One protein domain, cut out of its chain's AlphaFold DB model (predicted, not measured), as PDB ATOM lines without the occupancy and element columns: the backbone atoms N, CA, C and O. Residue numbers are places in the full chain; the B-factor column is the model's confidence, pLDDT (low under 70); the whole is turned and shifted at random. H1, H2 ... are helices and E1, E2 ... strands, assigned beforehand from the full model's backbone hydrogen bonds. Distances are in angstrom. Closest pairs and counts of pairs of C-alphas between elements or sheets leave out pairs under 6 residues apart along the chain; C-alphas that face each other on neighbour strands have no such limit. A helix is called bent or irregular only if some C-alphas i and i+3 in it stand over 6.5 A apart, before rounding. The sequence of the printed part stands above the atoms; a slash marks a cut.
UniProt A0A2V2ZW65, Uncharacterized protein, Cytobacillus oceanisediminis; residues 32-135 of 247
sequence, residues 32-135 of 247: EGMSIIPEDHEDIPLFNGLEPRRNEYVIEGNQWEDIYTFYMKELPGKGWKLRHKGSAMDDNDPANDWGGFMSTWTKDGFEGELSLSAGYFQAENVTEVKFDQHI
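This is residues 32 to 135 of the 247 residues of an uncharacterized protein of Cytobacillus oceanisediminis (UniProt A0A2V2ZW65). One twisted sheet of six strands forms a wall, and a single helix, H1, packs over one face of it, running along E5 and E4. It makes two layers, a sheet with its helix on one face. The 104 printed residues hold, along the chain, E1, E2, H1, E3, E4, E5 and E6; the sheet's order is E1, E2, E6, E5, E4, E3, antiparallel throughout, and the class is mixed, helices and strands. The whole is compact, with a radius of gyration of the C-alphas of 13.5 A and spans of 42 by 29 by 22 A.

The longest strands are E5, residues 113 to 121, 25.3 A, and E6, residues 126 to 134, 25.0 A, which ends with C-alpha 134 at (-100.916, 179.523, 25.930). E4 is residues 100 to 106, 20.8 A, and E3 is residues 81 to 87, 17.5 A. E2 is residues 56 to 60; E1, residues 51 to 53, begins with C-alpha 51 at (-93.718, 159.198, 20.169). H1, residues 64 to 77, spans 20.4 A and is neither bent nor irregular, but only just: C-alphas 73 and 76 are 6.3 A apart.

E3, E4, E5 and E6 form a meander, each strand the antiparallel neighbour of the one before. Across E5 and E6, N 115 and O 132 are within hydrogen-bond range at 2.8 A, as are N 103 and O 116 of E4 and E5, 2.8 A, and N 86 and O 102 of E3 and E4, 2.9 A. E2 is E6's other neighbour, with N 57 and O 129 at 2.8 A; E1 and E2 are a hairpin, with N 51 and O 58 at 2.9 A. H1 is on the sheet at a height of 8.4 A, over E5 and, only just, E4, on which 3 of its C-alphas fall; on the local plane it stands at 6 degrees to E5. The closest C-alphas of H1 and E4 are those of Trp 64 and Gly 100, 5.7 A. In H1, 8 of 10 O i to N i+4 pairs are within range.

The C-alphas of Ala 95 and Gly 109 are the two farthest apart, 42.1 A. The printed part has no cut. The link from E3 to E4, 12 residues, is long, and residues 32 to 50 hold no named element. Mean pLDDT of the printed part is 92.4; residues 94, 96 and 97 are under 70.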
ATOM      1  N   GLU A  32     -98.656 168.335  13.054       83.50
ATOM      2  CA  GLU A  32     -99.767 169.180  12.625       83.50
ATOM      3  C   GLU A  32    -100.778 169.441  13.757       83.50
ATOM      4  O   GLU A  32    -101.577 168.582  14.130       83.50
ATOM      5  N   GLY A  33    -100.808 170.683  14.239       80.31
ATOM      6  CA  GLY A  33    -101.705 171.112  15.313       80.31
ATOM      7  C   GLY A  33    -101.047 171.151  16.690       80.31
ATOM      8  O   GLY A  33    -101.715 171.520  17.651       80.31
ATOM      9  N   MET A  34     -99.753 170.834  16.789       87.62
ATOM     10  CA  MET A  34     -98.969 171.096  17.994       87.62
ATOM     11  C   MET A  34     -98.478 172.542  18.002       87.62
ATOM     12  O   MET A  34     -97.891 173.012  17.026       87.62
ATOM     13  N   SER A  35     -98.685 173.242  19.115       88.94
ATOM     14  CA  SER A  35     -98.108 174.577  19.310       88.94
ATOM     15  C   SER A  35     -96.691 174.528  19.895       88.94
ATOM     16  O   SER A  35     -95.930 175.474  19.713       88.94
ATOM     17  N   ILE A  36     -96.308 173.414  20.532       91.94
ATOM     18  CA  ILE A  36     -94.956 173.156  21.038       91.94
ATOM     19  C   ILE A  36     -94.479 171.770  20.591       91.94
ATOM     20  O   ILE A  36     -95.161 170.769  20.801       91.94
ATOM     21  N   ILE A  37     -93.270 171.719  20.028       92.81
ATOM     22  CA  ILE A  37     -92.542 170.490  19.684       92.81
ATOM     23  C   ILE A  37     -91.328 170.414  20.622       92.81
ATOM     24  O   ILE A  37     -90.351 171.118  20.371       92.81
ATOM     25  N   PRO A  38     -91.358 169.633  21.721       93.25
ATOM     26  CA  PRO A  38     -90.282 169.602  22.720       93.25
ATOM     27  C   PRO A  38     -88.869 169.422  22.144       93.25
ATOM     28  O   PRO A  38     -87.919 170.009  22.646       93.25
ATOM     29  N   GLU A  39     -88.720 168.666  21.059       92.19
ATOM     30  CA  GLU A  39     -87.458 168.423  20.354       92.19
ATOM     31  C   GLU A  39     -86.807 169.699  19.795       92.19
ATOM     32  O   GLU A  39     -85.581 169.747  19.674       92.19
ATOM     33  N   ASP A  40     -87.598 170.736  19.505       91.06
ATOM     34  CA  ASP A  40     -87.121 172.045  19.042       91.06
ATOM     35  C   ASP A  40     -86.722 172.979  20.210       91.06
ATOM     36  O   ASP A  40     -86.213 174.081  19.988       91.06
ATOM     37  N   HIS A  41     -86.908 172.539  21.462       90.88
ATOM     38  CA  HIS A  41     -86.686 173.323  22.677       90.88
ATOM     39  C   HIS A  41     -85.684 172.644  23.631       90.88
ATOM     40  O   HIS A  41     -85.982 171.652  24.291       90.88
ATOM     41  N   GLU A  42     -84.495 173.230  23.822       90.38
ATOM     42  CA  GLU A  42     -83.479 172.688  24.755       90.38
ATOM     43  C   GLU A  42     -83.930 172.659  26.233       90.38
ATOM     44  O   GLU A  42     -83.325 171.999  27.097       90.38
ATOM     45  N   ASP A  43     -84.969 173.422  26.551       94.06
ATOM     46  CA  ASP A  43     -85.499 173.636  27.885       94.06
ATOM     47  C   ASP A  43     -86.843 172.957  28.161       94.06
ATOM     48  O   ASP A  43     -87.309 173.035  29.301       94.06
ATOM     49  N   ILE A  44     -87.423 172.261  27.181       96.56
ATOM     50  CA  ILE A  44     -88.620 171.428  27.345       96.56
ATOM     51  C   ILE A  44     -88.197 169.970  27.110       96.56
ATOM     52  O   ILE A  44     -88.102 169.524  25.973       96.56
ATOM     53  N   PRO A  45     -87.872 169.210  28.169       96.19
ATOM     54  CA  PRO A  45     -87.368 167.852  28.007       96.19
ATOM     55  C   PRO A  45     -88.486 166.905  27.552       96.19
ATOM     56  O   PRO A  45     -89.573 166.944  28.110       96.19
ATOM     57  N   LEU A  46     -88.218 166.002  26.608       96.69
ATOM     58  CA  LEU A  46     -89.179 164.967  26.214       96.69
ATOM     59  C   LEU A  46     -89.048 163.727  27.115       96.69
ATOM     60  O   LEU A  46     -87.951 163.185  27.282       96.69
ATOM     61  N   PHE A  47     -90.161 163.261  27.689       97.50
ATOM     62  CA  PHE A  47     -90.193 161.995  28.427       97.50
ATOM     63  C   PHE A  47     -89.853 160.822  27.496       97.50
ATOM     64  O   PHE A  47     -90.399 160.697  26.401       97.50
ATOM     65  N   ASN A  48     -88.945 159.949  27.930       96.44
ATOM     66  CA  ASN A  48     -88.444 158.870  27.084       96.44
ATOM     67  C   ASN A  48     -89.550 157.873  26.703       96.44
ATOM     68  O   ASN A  48     -90.241 157.350  27.574       96.44
ATOM     69  N   GLY A  49     -89.655 157.561  25.411       94.62
ATOM     70  CA  GLY A  49     -90.677 156.661  24.870       94.62
ATOM     71  C   GLY A  49     -91.966 157.357  24.431       94.62
ATOM     72  O   GLY A  49     -92.836 156.678  23.897       94.62
ATOM     73  N   LEU A  50     -92.087 158.677  24.617       96.31
ATOM     74  CA  LEU A  50     -93.118 159.452  23.933       96.31
ATOM     75  C   LEU A  50     -92.809 159.518  22.437       96.31
ATOM     76  O   LEU A  50     -91.730 159.954  22.039       96.31
ATOM     77  N   GLU A  51     -93.777 159.113  21.625       94.88
ATOM     78  CA  GLU A  51     -93.718 159.198  20.169       94.88
ATOM     79  C   GLU A  51     -94.759 160.204  19.667       94.88
ATOM     80  O   GLU A  51     -95.910 160.164  20.117       94.88
ATOM     81  N   PRO A  52     -94.401 161.106  18.739       93.31
ATOM     82  CA  PRO A  52     -95.348 162.076  18.219       93.31
ATOM     83  C   PRO A  52     -96.395 161.411  17.315       93.31
ATOM     84  O   PRO A  52     -96.087 160.633  16.407       93.31
ATOM     85  N   ARG A  53     -97.653 161.782  17.533       88.56
ATOM     86  CA  ARG A  53     -98.788 161.641  16.616       88.56
ATOM     87  C   ARG A  53     -99.267 163.044  16.248       88.56
ATOM     88  O   ARG A  53     -99.053 163.969  17.008       88.56
ATOM     89  N   ARG A  54     -99.963 163.188  15.117       81.62
ATOM     90  CA  ARG A  54    -100.399 164.466  14.508       81.62
ATOM     91  C   ARG A  54    -100.547 165.658  15.483       81.62
ATOM     92  O   ARG A  54     -99.905 166.676  15.282       81.62
ATOM     93  N   ASN A  55    -101.341 165.517  16.547       86.06
ATOM     94  CA  ASN A  55    -101.686 166.573  17.507       86.06
ATOM     95  C   ASN A  55    -101.239 166.324  18.968       86.06
ATOM     96  O   ASN A  55    -101.589 167.116  19.843       86.06
ATOM     97  N   GLU A  56    -100.543 165.227  19.270       93.12
ATOM     98  CA  GLU A  56    -100.143 164.850  20.636       93.12
ATOM     99  C   GLU A  56     -98.990 163.842  20.649       93.12
ATOM    100  O   GLU A  56     -98.691 163.205  19.646       93.12
ATOM    101  N   TYR A  57     -98.352 163.645  21.795       96.44
ATOM    102  CA  TYR A  57     -97.408 162.551  21.999       96.44
ATOM    103  C   TYR A  57     -98.109 161.382  22.673       96.44
ATOM    104  O   TYR A  57     -98.982 161.585  23.512       96.44
ATOM    105  N   VAL A  58     -97.707 160.156  22.352       97.12
ATOM    106  CA  VAL A  58     -98.258 158.953  22.980       97.12
ATOM    107  C   VAL A  58     -97.169 158.036  23.506       97.12
ATOM    108  O   VAL A  58     -96.065 157.985  22.969       97.12
ATOM    109  N   ILE A  59     -97.505 157.261  24.531       97.56
ATOM    110  CA  ILE A  59     -96.709 156.127  25.005       97.56
ATOM    111  C   ILE A  59     -97.640 154.971  25.373       97.56
ATOM    112  O   ILE A  59     -98.753 155.189  25.849       97.56
ATOM    113  N   GLU A  60     -97.204 153.735  25.139       97.50
ATOM    114  CA  GLU A  60     -97.995 152.551  25.476       97.50
ATOM    115  C   GLU A  60     -98.178 152.396  26.997       97.50
ATOM    116  O   GLU A  60     -97.246 152.545  27.794       97.50
ATOM    117  N   GLY A  61     -99.396 152.026  27.382       96.19
ATOM    118  CA  GLY A  61     -99.796 151.755  28.751       96.19
ATOM    119  C   GLY A  61    -100.168 152.999  29.551       96.19
ATOM    120  O   GLY A  61    -100.153 154.136  29.076       96.19
ATOM    121  N   ASN A  62    -100.524 152.747  30.807       95.56
ATOM    122  CA  ASN A  62    -100.829 153.775  31.787       95.56
ATOM    123  C   ASN A  62     -99.525 154.281  32.427       95.56
ATOM    124  O   ASN A  62     -98.984 153.628  33.317       95.56
ATOM    125  N   GLN A  63     -99.021 155.414  31.938       96.69
ATOM    126  CA  GLN A  63     -97.727 156.000  32.311       96.69
ATOM    127  C   GLN A  63     -97.870 157.433  32.853       96.69
ATOM    128  O   GLN A  63     -96.872 158.100  33.121       96.69
ATOM    129  N   TRP A  64     -99.096 157.953  32.992       95.62
ATOM    130  CA  TRP A  64     -99.310 159.380  33.264       95.62
ATOM    131  C   TRP A  64     -98.688 159.843  34.595       95.62
ATOM    132  O   TRP A  64     -98.243 160.988  34.680       95.62
ATOM    133  N   GLU A  65     -98.597 158.973  35.609       95.62
ATOM    134  CA  GLU A  65     -97.960 159.276  36.904       95.62
ATOM    135  C   GLU A  65     -96.438 159.454  36.787       95.62
ATOM    136  O   GLU A  65     -95.862 160.381  37.371       95.62
ATOM    137  N   ASP A  66     -95.781 158.604  35.995       97.31
ATOM    138  CA  ASP A  66     -94.340 158.687  35.737       97.31
ATOM    139  C   ASP A  66     -94.012 159.945  34.928       97.31
ATOM    140  O   ASP A  66     -93.062 160.671  35.239       97.31
ATOM    141  N   ILE A  67     -94.854 160.255  33.940       97.94
ATOM    142  CA  ILE A  67     -94.762 161.468  33.124       97.94
ATOM    143  C   ILE A  67     -94.952 162.716  33.995       97.94
ATOM    144  O   ILE A  67     -94.146 163.648  33.926       97.94
ATOM    145  N   TYR A  68     -95.965 162.730  34.866       97.25
ATOM    146  CA  TYR A  68     -96.174 163.806  35.836       97.25
ATOM    147  C   TYR A  68     -94.929 164.012  36.704       97.25
ATOM    148  O   TYR A  68     -94.413 165.127  36.821       97.25
ATOM    149  N   THR A  69     -94.413 162.928  37.285       97.00
ATOM    150  CA  THR A  69     -93.254 162.960  38.182       97.00
ATOM    151  C   THR A  69     -92.010 163.491  37.475       97.00
ATOM    152  O   THR A  69     -91.269 164.301  38.040       97.00
ATOM    153  N   PHE A  70     -91.794 163.079  36.226       98.19
ATOM    154  CA  PHE A  70     -90.706 163.566  35.390       98.19
ATOM    155  C   PHE A  70     -90.778 165.081  35.179       98.19
ATOM    156  O   PHE A  70     -89.815 165.780  35.497       98.19
ATOM    157  N   TYR A  71     -91.914 165.616  34.723       98.00
ATOM    158  CA  TYR A  71     -92.032 167.052  34.441       98.00
ATOM    159  C   TYR A  71     -91.968 167.915  35.696       98.00
ATOM    160  O   TYR A  71     -91.316 168.960  35.685       98.00
ATOM    161  N   MET A  72     -92.555 167.455  36.805       97.50
ATOM    162  CA  MET A  72     -92.461 168.153  38.091       97.50
ATOM    163  C   MET A  72     -91.020 168.256  38.605       97.50
ATOM    164  O   MET A  72     -90.706 169.167  39.373       97.50
ATOM    165  N   LYS A  73     -90.139 167.347  38.181       97.81
ATOM    166  CA  LYS A  73     -88.724 167.329  38.553       97.81
ATOM    167  C   LYS A  73     -87.836 168.094  37.570       97.81
ATOM    168  O   LYS A  73     -86.997 168.883  38.004       97.81
ATOM    169  N   GLU A  74     -87.977 167.849  36.271       98.06
ATOM    170  CA  GLU A  74     -87.030 168.338  35.262       98.06
ATOM    171  C   GLU A  74     -87.269 169.808  34.888       98.06
ATOM    172  O   GLU A  74     -86.307 170.572  34.767       98.06
ATOM    173  N   LEU A  75     -88.530 170.246  34.766       98.00
ATOM    174  CA  LEU A  75     -88.856 171.613  34.341       98.00
ATOM    175  C   LEU A  75     -88.289 172.690  35.288       98.00
ATOM    176  O   LEU A  75     -87.656 173.630  34.789       98.00
ATOM    177  N   PRO A  76     -88.387 172.564  36.630       97.88
ATOM    178  CA  PRO A  76     -87.737 173.506  37.544       97.88
ATOM    179  C   PRO A  76     -86.224 173.624  37.329       97.88
ATOM    180  O   PRO A  76     -85.673 174.725  37.370       97.88
ATOM    181  N   GLY A  77     -85.549 172.506  37.038       97.31
ATOM    182  CA  GLY A  77     -84.112 172.478  36.740       97.31
ATOM    183  C   GLY A  77     -83.735 173.218  35.453       97.31
ATOM    184  O   GLY A  77     -82.586 173.629  35.291       97.31
ATOM    185  N   LYS A  78     -84.704 173.438  34.559       96.94
ATOM    186  CA  LYS A  78     -84.569 174.189  33.302       96.94
ATOM    187  C   LYS A  78     -85.062 175.639  33.407       96.94
ATOM    188  O   LYS A  78     -85.114 176.341  32.396       96.94
ATOM    189  N   GLY A  79     -85.383 176.104  34.619       97.06
ATOM    190  CA  GLY A  79     -85.792 177.483  34.904       97.06
ATOM    191  C   GLY A  79     -87.294 177.749  34.792       97.06
ATOM    192  O   GLY A  79     -87.706 178.902  34.919       97.06
ATOM    193  N   TRP A  80     -88.111 176.716  34.583       98.19
ATOM    194  CA  TRP A  80     -89.565 176.853  34.574       98.19
ATOM    195  C   TRP A  80     -90.124 176.992  35.990       98.19
ATOM    196  O   TRP A  80     -89.707 176.313  36.928       98.19
ATOM    197  N   LYS A  81     -91.118 177.864  36.140       97.94
ATOM    198  CA  LYS A  81     -91.840 178.121  37.387       97.94
ATOM    199  C   LYS A  81     -93.269 177.616  37.243       97.94
ATOM    200  O   LYS A  81     -94.002 178.090  36.373       97.94
ATOM    201  N   LEU A  82     -93.655 176.680  38.109       97.00
ATOM    202  CA  LEU A  82     -95.014 176.143  38.160       97.00
ATOM    203  C   LEU A  82     -96.003 177.254  38.539       97.00
ATOM    204  O   LEU A  82     -95.798 177.958  39.532       97.00
ATOM    205  N   ARG A  83     -97.073 177.402  37.760       95.00
ATOM    206  CA  ARG A  83     -98.165 178.355  38.004       95.00
ATOM    207  C   ARG A  83     -99.400 177.651  38.534       95.00
ATOM    208  O   ARG A  83     -99.948 178.057  39.555       95.00
ATOM    209  N   HIS A  84     -99.802 176.586  37.855       93.38
ATOM    210  CA  HIS A  84    -100.961 175.788  38.210       93.38
ATOM    211  C   HIS A  84    -100.674 174.304  37.994       93.38
ATOM    212  O   HIS A  84     -99.880 173.934  37.129       93.38
ATOM    213  N   LYS A  85    -101.343 173.454  38.774       94.38
ATOM    214  CA  LYS A  85    -101.412 172.016  38.536       94.38
ATOM    215  C   LYS A  85    -102.755 171.461  38.998       94.38
ATOM    216  O   LYS A  85    -103.307 171.938  39.988       94.38
ATOM    217  N   GLY A  86    -103.204 170.419  38.318       91.81
ATOM    218  CA  GLY A  86    -104.296 169.547  38.728       91.81
ATOM    219  C   GLY A  86    -103.956 168.113  38.340       91.81
ATOM    220  O   GLY A  86    -103.304 167.887  37.321       91.81
ATOM    221  N   SER A  87    -104.345 167.144  39.157       91.38
ATOM    222  CA  SER A  87    -104.045 165.738  38.904       91.38
ATOM    223  C   SER A  87    -105.112 164.831  39.493       91.38
ATOM    224  O   SER A  87    -105.653 165.127  40.555       91.38
ATOM    225  N   ALA A  88    -105.342 163.691  38.840       88.56
ATOM    226  CA  ALA A  88    -106.142 162.602  39.386       88.56
ATOM    227  C   ALA A  88    -105.583 162.059  40.716       88.56
ATOM    228  O   ALA A  88    -106.337 161.528  41.518       88.56
ATOM    229  N   MET A  89    -104.286 162.250  41.007       85.19
ATOM    230  CA  MET A  89    -103.699 161.913  42.316       85.19
ATOM    231  C   MET A  89    -104.327 162.697  43.477       85.19
ATOM    232  O   MET A  89    -104.295 162.231  44.615       85.19
ATOM    233  N   ASP A  90    -104.855 163.892  43.205       83.31
ATOM    234  CA  ASP A  90    -105.477 164.750  44.214       83.31
ATOM    235  C   ASP A  90    -106.996 164.485  44.339       83.31
ATOM    236  O   ASP A  90    -107.666 165.093  45.180       83.31
ATOM    237  N   ASP A  91    -107.544 163.577  43.522       78.25
ATOM    238  CA  ASP A  91    -108.956 163.209  43.518       78.25
ATOM    239  C   ASP A  91    -109.225 162.058  44.497       78.25
ATOM    240  O   ASP A  91    -108.688 160.959  44.378       78.25
ATOM    241  N   ASN A  92    -110.058 162.330  45.502       74.56
ATOM    242  CA  ASN A  92    -110.444 161.342  46.509       74.56
ATOM    243  C   ASN A  92    -111.820 160.721  46.222       74.56
ATOM    244  O   ASN A  92    -112.314 159.971  47.067       74.56
ATOM    245  N   ASP A  93    -112.468 161.057  45.101       77.00
ATOM    246  CA  ASP A  93    -113.743 160.454  44.728       77.00
ATOM    247  C   ASP A  93    -113.514 159.034  44.180       77.00
ATOM    248  O   ASP A  93    -112.987 158.868  43.080       77.00
ATOM    249  N   PRO A  94    -113.932 157.981  44.904       67.81
ATOM    250  CA  PRO A  94    -113.754 156.604  44.452       67.81
ATOM    251  C   PRO A  94    -114.573 156.261  43.196       67.81
ATOM    252  O   PRO A  94    -114.382 155.182  42.638       67.81
ATOM    253  N   ALA A  95    -115.513 157.118  42.781       73.19
ATOM    254  CA  ALA A  95    -116.261 156.968  41.538       73.19
ATOM    255  C   ALA A  95    -115.544 157.579  40.323       73.19
ATOM    256  O   ALA A  95    -115.989 157.342  39.200       73.19
ATOM    257  N   ASN A  96    -114.473 158.352  40.531       65.94
ATOM    258  CA  ASN A  96    -113.727 158.989  39.458       65.94
ATOM    259  C   ASN A  96    -112.484 158.146  39.128       65.94
ATOM    260  O   ASN A  96    -111.539 158.064  39.907       65.94
ATOM    261  N   ASP A  97    -112.508 157.474  37.979       68.44
ATOM    262  CA  ASP A  97    -111.484 156.518  37.535       68.44
ATOM    263  C   ASP A  97    -110.564 157.083  36.440       68.44
ATOM    264  O   ASP A  97    -109.814 156.347  35.789       68.44
ATOM    265  N   TRP A  98    -110.618 158.398  36.226       78.62
ATOM    266  CA  TRP A  98    -109.764 159.078  35.264       78.62
ATOM    267  C   TRP A  98    -108.302 159.074  35.729       78.62
ATOM    268  O   TRP A  98    -107.994 159.266  36.903       78.62
ATOM    269  N   GLY A  99    -107.382 158.854  34.791       87.50
ATOM    270  CA  GLY A  99    -105.945 158.937  35.029       87.50
ATOM    271  C   GLY A  99    -105.360 160.081  34.223       87.50
ATOM    272  O   GLY A  99    -105.470 160.072  32.997       87.50
ATOM    273  N   GLY A 100    -104.755 161.065  34.887       94.62
ATOM    274  CA  GLY A 100    -104.138 162.181  34.187       94.62
ATOM    275  C   GLY A 100    -103.729 163.356  35.062       94.62
ATOM    276  O   GLY A 100    -103.915 163.388  36.284       94.62
ATOM    277  N   PHE A 101    -103.155 164.355  34.404       96.25
ATOM    278  CA  PHE A 101    -102.802 165.626  35.013       96.25
ATOM    279  C   PHE A 101    -102.825 166.765  33.998       96.25
ATOM    280  O   PHE A 101    -102.758 166.563  32.787       96.25
ATOM    281  N   MET A 102    -102.857 167.981  34.526       96.12
ATOM    282  CA  MET A 102    -102.572 169.205  33.798       96.12
ATOM    283  C   MET A 102    -101.663 170.098  34.637       96.12
ATOM    284  O   MET A 102    -101.749 170.126  35.866       96.12
ATOM    285  N   SER A 103    -100.782 170.843  33.985       96.94
ATOM    286  CA  SER A 103     -99.903 171.805  34.639       96.94
ATOM    287  C   SER A 103     -99.592 172.969  33.717       96.94
ATOM    288  O   SER A 103     -99.503 172.782  32.507       96.94
ATOM    289  N   THR A 104     -99.418 174.160  34.284       96.81
ATOM    290  CA  THR A 104     -98.985 175.343  33.536       96.81
ATOM    291  C   THR A 104     -97.717 175.930  34.135       96.81
ATOM    292  O   THR A 104     -97.527 175.964  35.358       96.81
ATOM    293  N   TRP A 105     -96.831 176.389  33.257       97.81
ATOM    294  CA  TRP A 105     -95.475 176.791  33.589       97.81
ATOM    295  C   TRP A 105     -95.108 178.097  32.898       97.81
ATOM    296  O   TRP A 105     -95.491 178.355  31.763       97.81
ATOM    297  N   THR A 106     -94.303 178.906  33.578       96.62
ATOM    298  CA  THR A 106     -93.763 180.165  33.041       96.62
ATOM    299  C   THR A 106     -92.248 180.146  33.089       96.62
ATOM    300  O   THR A 106     -91.664 179.545  33.994       96.62
ATOM    301  N   LYS A 107     -91.599 180.827  32.147       95.81
ATOM    302  CA  LYS A 107     -90.147 180.971  32.127       95.81
ATOM    303  C   LYS A 107     -89.748 182.331  31.570       95.81
ATOM    304  O   LYS A 107     -90.346 182.825  30.620       95.81
ATOM    305  N   ASP A 108     -88.722 182.930  32.167       93.00
ATOM    306  CA  ASP A 108     -88.200 184.215  31.709       93.00
ATOM    307  C   ASP A 108     -87.643 184.055  30.279       93.00
ATOM    308  O   ASP A 108     -86.796 183.196  30.029       93.00
ATOM    309  N   GLY A 109     -88.128 184.873  29.341       90.81
ATOM    310  CA  GLY A 109     -87.747 184.809  27.925       90.81
ATOM    311  C   GLY A 109     -88.566 183.839  27.065       90.81
ATOM    312  O   GLY A 109     -88.354 183.808  25.857       90.81
ATOM    313  N   PHE A 110     -89.507 183.095  27.650       91.81
ATOM    314  CA  PHE A 110     -90.520 182.342  26.911       91.81
ATOM    315  C   PHE A 110     -91.790 183.195  26.775       91.81
ATOM    316  O   PHE A 110     -92.223 183.827  27.741       91.81
ATOM    317  N   GLU A 111     -92.375 183.254  25.581       89.06
ATOM    318  CA  GLU A 111     -93.609 184.007  25.351       89.06
ATOM    319  C   GLU A 111     -94.823 183.205  25.846       89.06
ATOM    320  O   GLU A 111     -95.064 182.091  25.397       89.06
ATOM    321  N   GLY A 112     -95.595 183.755  26.784       89.81
ATOM    322  CA  GLY A 112     -96.762 183.069  27.347       89.81
ATOM    323  C   GLY A 112     -96.414 182.003  28.395       89.81
ATOM    324  O   GLY A 112     -95.507 182.176  29.213       89.81
ATOM    325  N   GLU A 113     -97.186 180.922  28.404       94.94
ATOM    326  CA  GLU A 113     -97.114 179.806  29.341       94.94
ATOM    327  C   GLU A 113     -97.021 178.479  28.582       94.94
ATOM    328  O   GLU A 113     -97.685 178.284  27.565       94.94
ATOM    329  N   LEU A 114     -96.230 177.546  29.110       96.81
ATOM    330  CA  LEU A 114     -96.258 176.149  28.691       96.81
ATOM    331  C   LEU A 114     -97.352 175.432  29.481       96.81
ATOM    332  O   LEU A 114     -97.251 175.289  30.701       96.81
ATOM    333  N   SER A 115     -98.377 174.962  28.786       96.56
ATOM    334  CA  SER A 115     -99.384 174.043  29.294       96.56
ATOM    335  C   SER A 115     -98.988 172.616  28.939       96.56
ATOM    336  O   SER A 115     -98.635 172.323  27.800       96.56
ATOM    337  N   LEU A 116     -99.037 171.725  29.922       96.88
ATOM    338  CA  LEU A 116     -98.709 170.319  29.753       96.88
ATOM    339  C   LEU A 116     -99.817 169.479  30.368       96.88
ATOM    340  O   LEU A 116    -100.089 169.598  31.568       96.88
ATOM    341  N   SER A 117    -100.458 168.651  29.552       96.62
ATOM    342  CA  SER A 117    -101.516 167.742  29.983       96.62
ATOM    343  C   SER A 117    -101.194 166.316  29.571       96.62
ATOM    344  O   SER A 117    -100.591 166.087  28.525       96.62
ATOM    345  N   ALA A 118    -101.580 165.359  30.407       97.06
ATOM    346  CA  ALA A 118    -101.518 163.952  30.062       97.06
ATOM    347  C   ALA A 118    -102.760 163.218  30.554       97.06
ATOM    348  O   ALA A 118    -103.280 163.531  31.628       97.06
ATOM    349  N   GLY A 119    -103.197 162.218  29.796       95.81
ATOM    350  CA  GLY A 119    -104.342 161.385  30.137       95.81
ATOM    351  C   GLY A 119    -104.158 159.953  29.656       95.81
ATOM    352  O   GLY A 119    -103.640 159.720  28.566       95.81
ATOM    353  N   TYR A 120    -104.572 158.984  30.471       95.25
ATOM    354  CA  TYR A 120    -104.578 157.581  30.067       95.25
ATOM    355  C   TYR A 120    -105.860 157.241  29.307       95.25
ATOM    356  O   TYR A 120    -106.960 157.256  29.864       95.25
ATOM    357  N   PHE A 121    -105.709 156.887  28.034       93.31
ATOM    358  CA  PHE A 121    -106.798 156.481  27.165       93.31
ATOM    359  C   PHE A 121    -106.921 154.952  27.135       93.31
ATOM    360  O   PHE A 121    -106.275 154.245  26.358       93.31
ATOM    361  N   GLN A 122    -107.791 154.429  28.006       91.31
ATOM    362  CA  GLN A 122    -107.991 152.988  28.217       91.31
ATOM    363  C   GLN A 122    -108.342 152.213  26.939       91.31
ATOM    364  O   GLN A 122    -107.940 151.061  26.796       91.31
ATOM    365  N   ALA A 123    -109.093 152.826  26.017       92.12
ATOM    366  CA  ALA A 123    -109.562 152.160  24.803       92.12
ATOM    367  C   ALA A 123    -108.415 151.757  23.863       92.12
ATOM    368  O   ALA A 123    -108.508 150.727  23.196       92.12
ATOM    369  N   GLU A 124    -107.334 152.540  23.837       93.88
ATOM    370  CA  GLU A 124    -106.137 152.265  23.033       93.88
ATOM    371  C   GLU A 124    -104.962 151.743  23.866       93.88
ATOM    372  O   GLU A 124    -103.943 151.361  23.297       93.88
ATOM    373  N   ASN A 125    -105.106 151.680  25.196       95.62
ATOM    374  CA  ASN A 125    -104.023 151.351  26.122       95.62
ATOM    375  C   ASN A 125    -102.791 152.244  25.887       95.62
ATOM    376  O   ASN A 125    -101.664 151.762  25.774       95.62
ATOM    377  N   VAL A 126    -103.008 153.557  25.799       96.50
ATOM    378  CA  VAL A 126    -101.945 154.558  25.638       96.50
ATOM    379  C   VAL A 126    -102.140 155.711  26.610       96.50
ATOM    380  O   VAL A 126    -103.262 156.017  27.008       96.50
ATOM    381  N   THR A 127    -101.051 156.368  26.982       97.19
ATOM    382  CA  THR A 127    -101.087 157.682  27.623       97.19
ATOM    383  C   THR A 127    -100.794 158.743  26.576       97.19
ATOM    384  O   THR A 127     -99.742 158.701  25.940       97.19
ATOM    385  N   GLU A 128    -101.716 159.683  26.412       96.81
ATOM    386  CA  GLU A 128    -101.582 160.850  25.540       96.81
ATOM    387  C   GLU A 128    -100.989 162.013  26.335       96.81
ATOM    388  O   GLU A 128    -101.332 162.199  27.504       96.81
ATOM    389  N   VAL A 129    -100.107 162.799  25.716       97.50
ATOM    390  CA  VAL A 129     -99.450 163.973  26.302       97.50
ATOM    391  C   VAL A 129     -99.487 165.131  25.313       97.50
ATOM    392  O   VAL A 129     -99.081 164.986  24.160       97.50
ATOM    393  N   LYS A 130     -99.923 166.305  25.768       96.62
ATOM    394  CA  LYS A 130     -99.970 167.532  24.966       96.62
ATOM    395  C   LYS A 130     -99.087 168.606  25.570       96.62
ATOM    396  O   LYS A 130     -99.045 168.771  26.790       96.62
ATOM    397  N   PHE A 131     -98.412 169.328  24.683       96.19
ATOM    398  CA  PHE A 131     -97.613 170.502  24.994       96.19
ATOM    399  C   PHE A 131     -98.217 171.663  24.232       96.19
ATOM    400  O   PHE A 131     -98.206 171.667  23.001       96.19
ATOM    401  N   ASP A 132     -98.729 172.635  24.972       94.31
ATOM    402  CA  ASP A 132     -99.353 173.802  24.385       94.31
ATOM    403  C   ASP A 132     -98.708 175.092  24.865       94.31
ATOM    404  O   ASP A 132     -98.405 175.256  26.046       94.31
ATOM    405  N   GLN A 133     -98.536 176.036  23.947       93.31
ATOM    406  CA  GLN A 133     -98.221 177.413  24.279       93.31
ATOM    407  C   GLN A 133     -99.527 178.184  24.440       93.31
ATOM    408  O   GLN A 133    -100.254 178.423  23.477       93.31
ATOM    409  N   HIS A 134     -99.820 178.606  25.665       86.31
ATOM    410  CA  HIS A 134    -100.916 179.523  25.930       86.31
ATOM    411  C   HIS A 134    -100.345 180.917  26.156       86.31
ATOM    412  O   HIS A 134     -99.568 181.113  27.081       86.31
ATOM    413  N   ILE A 135    -100.721 181.899  25.339       84.00
ATOM    414  CA  ILE A 135    -100.392 183.302  25.607       84.00
ATOM    415  C   ILE A 135    -101.560 183.876  26.407       84.00
ATOM    416  O   ILE A 135    -102.638 184.046  25.832       84.00
TER     417      ILE A 135